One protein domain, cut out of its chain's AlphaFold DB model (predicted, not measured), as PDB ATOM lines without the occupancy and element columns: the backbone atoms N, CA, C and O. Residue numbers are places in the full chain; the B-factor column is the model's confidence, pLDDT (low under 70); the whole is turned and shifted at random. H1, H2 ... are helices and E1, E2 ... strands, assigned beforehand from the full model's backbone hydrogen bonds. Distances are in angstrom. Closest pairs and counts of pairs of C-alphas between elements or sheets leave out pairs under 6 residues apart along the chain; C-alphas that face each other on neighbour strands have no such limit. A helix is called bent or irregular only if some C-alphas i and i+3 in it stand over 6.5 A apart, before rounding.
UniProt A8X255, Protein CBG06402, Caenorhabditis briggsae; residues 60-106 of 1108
ATOM      1  N   TRP A  60      34.094 -56.726 154.736       81.69
ATOM      2  CA  TRP A  60      34.658 -55.382 154.557       81.69
ATOM      3  C   TRP A  60      35.597 -54.999 155.701       81.69
ATOM      4  O   TRP A  60      35.232 -55.084 156.867       81.69
ATOM      5  N   ILE A  61      36.799 -54.552 155.351       77.06
ATOM      6  CA  ILE A  61      37.770 -53.930 156.249       77.06
ATOM      7  C   ILE A  61      37.730 -52.437 155.951       77.06
ATOM      8  O   ILE A  61      37.928 -52.033 154.806       77.06
ATOM      9  N   VAL A  62      37.469 -51.615 156.963       77.69
ATOM     10  CA  VAL A  62      37.481 -50.155 156.835       77.69
ATOM     11  C   VAL A  62      38.620 -49.621 157.685       77.69
ATOM     12  O   VAL A  62      38.678 -49.896 158.879       77.69
ATOM     13  N   VAL A  63      39.530 -48.869 157.071       74.81
ATOM     14  CA  VAL A  63      40.656 -48.231 157.765       74.81
ATOM     15  C   VAL A  63      40.720 -46.754 157.418       74.81
ATOM     16  O   VAL A  63      40.423 -46.362 156.292       74.81
ATOM     17  N   THR A  64      41.125 -45.923 158.370       76.94
ATOM     18  CA  THR A  64      41.425 -44.509 158.124       76.94
ATOM     19  C   THR A  64      42.920 -44.336 157.893       76.94
ATOM     20  O   THR A  64      43.711 -44.910 158.640       76.94
ATOM     21  N   SER A  65      43.330 -43.531 156.914       74.44
ATOM     22  CA  SER A  65      44.743 -43.169 156.749       74.44
ATOM     23  C   SER A  65      44.892 -41.716 156.335       74.44
ATOM     24  O   SER A  65      44.144 -41.240 155.490       74.44
ATOM     25  N   ILE A  66      45.899 -41.049 156.894       77.69
ATOM     26  CA  ILE A  66      46.385 -39.734 156.452       77.69
ATOM     27  C   ILE A  66      47.739 -39.830 155.732       77.69
ATOM     28  O   ILE A  66      48.264 -38.821 155.277       77.69
ATOM     29  N   ASN A  67      48.300 -41.039 155.628       78.69
ATOM     30  CA  ASN A  67      49.608 -41.334 155.040       78.69
ATOM     31  C   ASN A  67      49.458 -42.227 153.795       78.69
ATOM     32  O   ASN A  67      48.403 -42.841 153.578       78.69
ATOM     33  N   TYR A  68      50.524 -42.339 152.995       82.06
ATOM     34  CA  TYR A  68      50.621 -43.350 151.933       82.06
ATOM     35  C   TYR A  68      50.424 -44.775 152.489       82.06
ATOM     36  O   TYR A  68      50.621 -44.987 153.690       82.06
ATOM     37  N   PRO A  69      50.005 -45.749 151.656       80.75
ATOM     38  CA  PRO A  69      49.784 -47.118 152.112       80.75
ATOM     39  C   PRO A  69      51.028 -47.683 152.809       80.75
ATOM     40  O   PRO A  69      52.107 -47.721 152.222       80.75
ATOM     41  N   THR A  70      50.871 -48.130 154.054       81.94
ATOM     42  CA  THR A  70      51.901 -48.885 154.776       81.94
ATOM     43  C   THR A  70      51.790 -50.372 154.449       81.94
ATOM     44  O   THR A  70      50.745 -50.832 153.977       81.94
ATOM     45  N   ASP A  71      52.830 -51.145 154.765       79.62
ATOM     46  CA  ASP A  71      52.819 -52.606 154.609       79.62
ATOM     47  C   ASP A  71      51.611 -53.260 155.300       79.62
ATOM     48  O   ASP A  71      51.046 -54.220 154.781       79.62
ATOM     49  N   ASP A  72      51.149 -52.715 156.427       78.31
ATOM     50  CA  ASP A  72      49.965 -53.213 157.134       78.31
ATOM     51  C   ASP A  72      48.679 -53.010 156.327       78.31
ATOM     52  O   ASP A  72      47.863 -53.925 156.204       78.31
ATOM     53  N   VAL A  73      48.513 -51.842 155.699       79.81
ATOM     54  CA  VAL A  73      47.378 -51.565 154.804       79.81
ATOM     55  C   VAL A  73      47.434 -52.481 153.575       79.81
ATOM     56  O   VAL A  73      46.395 -52.970 153.124       79.81
ATOM     57  N   MET A  74      48.634 -52.786 153.071       78.38
ATOM     58  CA  MET A  74      48.827 -53.756 151.985       78.38
ATOM     59  C   MET A  74      48.478 -55.190 152.416       78.38
ATOM     60  O   MET A  74      47.838 -55.922 151.658       78.38
ATOM     61  N   ARG A  75      48.811 -55.591 153.648       80.31
ATOM     62  CA  ARG A  75      48.433 -56.902 154.203       80.31
ATOM     63  C   ARG A  75      46.924 -57.031 154.368       80.31
ATOM     64  O   ARG A  75      46.355 -58.021 153.915       80.31
ATOM     65  N   LEU A  76      46.261 -56.015 154.926       81.25
ATOM     66  CA  LEU A  76      44.796 -55.968 155.024       81.25
ATOM     67  C   LEU A  76      44.146 -56.041 153.639       81.25
ATOM     68  O   LEU A  76      43.113 -56.682 153.445       81.25
ATOM     69  N   ALA A  77      44.777 -55.421 152.645       75.88
ATOM     70  CA  ALA A  77      44.320 -55.470 151.273       75.88
ATOM     71  C   ALA A  77      44.447 -56.871 150.634       75.88
ATOM     72  O   ALA A  77      43.621 -57.242 149.786       75.88
ATOM     73  N   ALA A  78      45.444 -57.654 151.030       81.38
ATOM     74  CA  ALA A  78      45.704 -58.976 150.474       81.38
ATOM     75  C   ALA A  78      44.742 -60.065 150.985       81.38
ATOM     76  O   ALA A  78      44.650 -61.116 150.355       81.38
ATOM     77  N   ILE A  79      43.979 -59.814 152.058       80.81
ATOM     78  CA  ILE A  79      43.087 -60.812 152.669       80.81
ATOM     79  C   ILE A  79      42.071 -61.340 151.624       80.81
ATOM     80  O   ILE A  79      41.348 -60.537 151.008       80.81
ATOM     81  N   PRO A  80      42.023 -62.666 151.364       80.31
ATOM     82  CA  PRO A  80      41.027 -63.283 150.485       80.31
ATOM     83  C   PRO A  80      39.610 -62.978 150.974       80.31
ATOM     84  O   PRO A  80      39.399 -62.879 152.176       80.31
ATOM     85  N   ASP A  81      38.642 -62.802 150.071       79.12
ATOM     86  CA  ASP A  81      37.217 -62.595 150.404       79.12
ATOM     87  C   ASP A  81      36.841 -61.305 151.167       79.12
ATOM     88  O   ASP A  81      35.654 -61.031 151.356       79.12
ATOM     89  N   TRP A  82      37.816 -60.469 151.541       79.50
ATOM     90  CA  TRP A  82      37.590 -59.173 152.182       79.50
ATOM     91  C   TRP A  82      37.897 -57.994 151.247       79.50
ATOM     92  O   TRP A  82      38.950 -57.904 150.606       79.50
ATOM     93  N   ASN A  83      36.968 -57.045 151.204       78.94
ATOM     94  CA  ASN A  83      37.101 -55.761 150.531       78.94
ATOM     95  C   ASN A  83      37.727 -54.751 151.498       78.94
ATOM     96  O   ASN A  83      37.273 -54.634 152.629       78.94
ATOM     97  N   LEU A  84      38.751 -54.008 151.073       76.25
ATOM     98  CA  LEU A  84      39.356 -52.953 151.895       76.25
ATOM     99  C   LEU A  84      38.867 -51.591 151.402       76.25
ATOM    100  O   LEU A  84      39.037 -51.277 150.223       76.25
ATOM    101  N   VAL A  85      38.314 -50.798 152.312       77.56
ATOM    102  CA  VAL A  85      37.981 -49.387 152.116       77.56
ATOM    103  C   VAL A  85      38.946 -48.563 152.948       77.56
ATOM    104  O   VAL A  85      39.027 -48.728 154.165       77.56
ATOM    105  N   VAL A  86      39.662 -47.662 152.284       70.44
ATOM    106  CA  VAL A  86      40.487 -46.662 152.962       70.44
ATOM    107  C   VAL A  86      39.742 -45.334 152.957       70.44
ATOM    108  O   VAL A  86      39.315 -44.861 151.901       70.44
ATOM    109  N   VAL A  87      39.566 -44.768 154.146       70.00
ATOM    110  CA  VAL A  87      38.906 -43.489 154.403       70.00
ATOM    111  C   VAL A  87      39.985 -42.436 154.650       70.00
ATOM    112  O   VAL A  87      40.683 -42.481 155.662       70.00
ATOM    113  N   GLY A  88      40.139 -41.514 153.701       63.69
ATOM    114  CA  GLY A  88      41.100 -40.408 153.786       63.69
ATOM    115  C   GLY A  88      40.448 -39.066 154.136       63.69
ATOM    116  O   GLY A  88      39.291 -38.827 153.778       63.69
ATOM    117  N   ASP A  89      41.212 -38.189 154.792       60.66
ATOM    118  CA  ASP A  89      40.875 -36.789 155.096       60.66
ATOM    119  C   ASP A  89      41.679 -35.787 154.228       60.66
ATOM    120  O   ASP A  89      42.330 -36.151 153.247       60.66
ATOM    121  N   THR A  90      41.663 -34.495 154.583       57.75
ATOM    122  CA  THR A  90      42.393 -33.439 153.855       57.75
ATOM    123  C   THR A  90      43.919 -33.556 153.902       57.75
ATOM    124  O   THR A  90      44.586 -32.906 153.099       57.75
ATOM    125  N   LYS A  91      44.481 -34.325 154.842       62.91
ATOM    126  CA  LYS A  91      45.925 -34.569 154.973       62.91
ATOM    127  C   LYS A  91      46.385 -35.775 154.154       62.91
ATOM    128  O   LYS A  91      47.579 -35.919 153.923       62.91
ATOM    129  N   THR A  92      45.452 -36.611 153.698       73.38
ATOM    130  CA  THR A  92      45.764 -37.776 152.862       73.38
ATOM    131  C   THR A  92      46.386 -37.324 151.534       73.38
ATOM    132  O   THR A  92      45.834 -36.414 150.900       73.38
ATOM    133  N   PRO A  93      47.499 -37.939 151.084       74.12
ATOM    134  CA  PRO A  93      48.140 -37.603 149.815       74.12
ATOM    135  C   PRO A  93      47.147 -37.555 148.648       74.12
ATOM    136  O   PRO A  93      46.265 -38.406 148.516       74.12
ATOM    137  N   LYS A  94      47.246 -36.527 147.797       63.31
ATOM    138  CA  LYS A  94      46.283 -36.310 146.695       63.31
ATOM    139  C   LYS A  94      46.373 -37.382 145.605       63.31
ATOM    140  O   LYS A  94      45.412 -37.568 144.866       63.31
ATOM    141  N   ASP A  95      47.520 -38.030 145.535       75.81
ATOM    142  CA  ASP A  95      47.960 -39.113 144.662       75.81
ATOM    143  C   ASP A  95      47.953 -40.472 145.386       75.81
ATOM    144  O   ASP A  95      48.618 -41.406 144.953       75.81
ATOM    145  N   TRP A  96      47.224 -40.596 146.502       78.75
ATOM    146  CA  TRP A  96      47.100 -41.867 147.208       78.75
ATOM    147  C   TRP A  96      46.533 -42.940 146.271       78.75
ATOM    148  O   TRP A  96      45.410 -42.816 145.776       78.75
ATOM    149  N   GLU A  97      47.292 -44.012 146.060       69.94
ATOM    150  CA  GLU A  97      46.904 -45.128 145.203       69.94
ATOM    151  C   GLU A  97      47.308 -46.462 145.840       69.94
ATOM    152  O   GLU A  97      48.377 -46.600 146.431       69.94
ATOM    153  N   LEU A  98      46.430 -47.456 145.708       70.31
ATOM    154  CA  LEU A  98      46.708 -48.851 146.028       70.31
ATOM    155  C   LEU A  98      46.093 -49.712 144.909       70.31
ATOM    156  O   LEU A  98      44.887 -49.590 144.667       70.31
ATOM    157  N   PRO A  99      46.869 -50.559 144.205       56.94
ATOM    158  CA  PRO A  99      46.373 -51.319 143.057       56.94
ATOM    159  C   PRO A  99      45.157 -52.200 143.405       56.94
ATOM    160  O   PRO A  99      45.139 -52.856 144.446       56.94
ATOM    161  N   ASN A 100      44.150 -52.248 142.519       53.69
ATOM    162  CA  ASN A 100      42.933 -53.080 142.623       53.69
ATOM    163  C   ASN A 100      42.009 -52.801 143.833       53.69
ATOM    164  O   ASN A 100      41.393 -53.721 144.378       53.69
ATOM    165  N   LYS A 101      41.901 -51.545 144.292       57.81
ATOM    166  CA  LYS A 101      41.160 -51.181 145.518       57.81
ATOM    167  C   LYS A 101      40.209 -49.992 145.348       57.81
ATOM    168  O   LYS A 101      40.330 -49.203 144.413       57.81
ATOM    169  N   LYS A 102      39.240 -49.870 146.264       52.09
ATOM    170  CA  LYS A 102      38.253 -48.780 146.299       52.09
ATOM    171  C   LYS A 102      38.651 -47.769 147.379       52.09
ATOM    172  O   LYS A 102      38.422 -47.993 148.564       52.09
ATOM    173  N   LEU A 103      39.268 -46.665 146.963       48.75
ATOM    174  CA  LEU A 103      39.554 -45.518 147.827       48.75
ATOM    175  C   LEU A 103      38.301 -44.637 147.931       48.75
ATOM    176  O   LEU A 103      37.753 -44.228 146.907       48.75
ATOM    177  N   ILE A 104      37.858 -44.321 149.151       45.62
ATOM    178  CA  ILE A 104      36.785 -43.346 149.387       45.62
ATOM    179  C   ILE A 104      37.402 -42.157 150.120       45.62
ATOM    180  O   ILE A 104      37.607 -42.183 151.331       45.62
ATOM    181  N   ILE A 105      37.714 -41.098 149.372       43.66
ATOM    182  CA  ILE A 105      38.185 -39.839 149.957       43.66
ATOM    183  C   ILE A 105      36.963 -39.000 150.340       43.66
ATOM    184  O   ILE A 105      36.243 -38.510 149.465       43.66
ATOM    185  N   PHE A 106      36.747 -38.773 151.636       39.28
ATOM    186  CA  PHE A 106      35.755 -37.804 152.099       39.28
ATOM    187  C   PHE A 106      36.351 -36.396 152.000       39.28
ATOM    188  O   PHE A 106      36.894 -35.855 152.955       39.28
TER     189      PHE A 106
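What this domain is: This is residues 60 to 106 of the 1108 residues of the protein "Protein CBG06402" of Caenorhabditis briggsae (UniProt A8X255). A small sheet of three parallel strands makes a wall, with one short helix, H1, over one of its faces and the other face bare. The long link of residues 89 to 101 loops back on the same side of the sheet as H1 to bring the chain from the end of E2 to the start of E3. The printed part has 47 residues, with one named helix and three named strands in the order E1, H1, E2, E3 along the chain; the sheet runs E1, E2, E3, all parallel, and the class is mixed, helices and strands. The whole is compact, with a radius of gyration of the C-alphas of 9.9 A, and its outline is elongated, with spans of 30 by 19 by 15 A.

Where its parts are: The longest strand by residues is E2, residues 82 to 88, which measures 19.2 A from C-alpha 82 at (37.590, -59.173, 152.182) to C-alpha 88 at (41.100, -40.408, 153.786). E1, residues 60 to 64, is 13.3 A long and begins with C-alpha 60 at (34.658, -55.382, 154.557). E3, residues 102 to 105, is 9.7 A long and ends with C-alpha 105 at (38.185, -39.839, 149.957). The helix H1, residues 71 to 78, is 10.4 A long from Asp 71 to Ala 78 and is not bent.

How they stand to each other: E2 is the inner strand of the sheet, and E1 and E3 are its edge strands. E1 and E2 are parallel, with 21 degrees between their N-to-C directions. Their C-alphas 61 and 84 face each other at 4.7 A, and C-alphas 64 and 87 at 4.6 A. Across this pair N 61 and O 83 are within hydrogen-bond range at 2.8 A, and so are N 85 and O 61 at 2.8 A. E2 and E3 are also parallel, again with 21 degrees between their directions. Their C-alphas 85 and 102 face each other at 5.9 A, and C-alphas 88 and 105 at 4.8 A. Here N 104 and O 86 are within hydrogen-bond range at 3.2 A. E1 and E3 are apart. H1 is on the sheet at a height over the sheet of 9.6 A. It lies over E1, on which 5 of its 8 C-alphas fall, and only just over E2, on which 3 fall. On the local plane its line and that of E1 stand at 17 degrees, and H1 runs along the strands. The closest C-alphas of H1 and E2 are those of Ala 77 and Leu 84, 5.6 A apart; those of H1 and E1 are Leu 76 and Ile 61, 7.4 A apart. E1, H1 and E2 form a strand-helix-strand unit, two parallel neighbour strands with a helix between them along the chain, and its crossover is right-handed. In the backbone of H1 every O i to N i+4 pair is within hydrogen-bond range.

The domain as a whole: The two C-alphas farthest apart are those of Pro 80 and Thr 90, 30.1 A. The first and last printed C-alphas, those of Trp 60 and Phe 106, are 17.8 A apart. The printed part has no cut. The link from H1 to E2 is tight, with 3 residues, the link from E1 to H1 is short, with 6, and the link from E2 to E3 is long, with 13. The mean pLDDT of the printed part is 71.1. It is under 70 in 14 residues: residues 88 to 91, residue 94, residue 97 and residues 99 to 106. E3 has a mean pLDDT of 48, against 79 for H1.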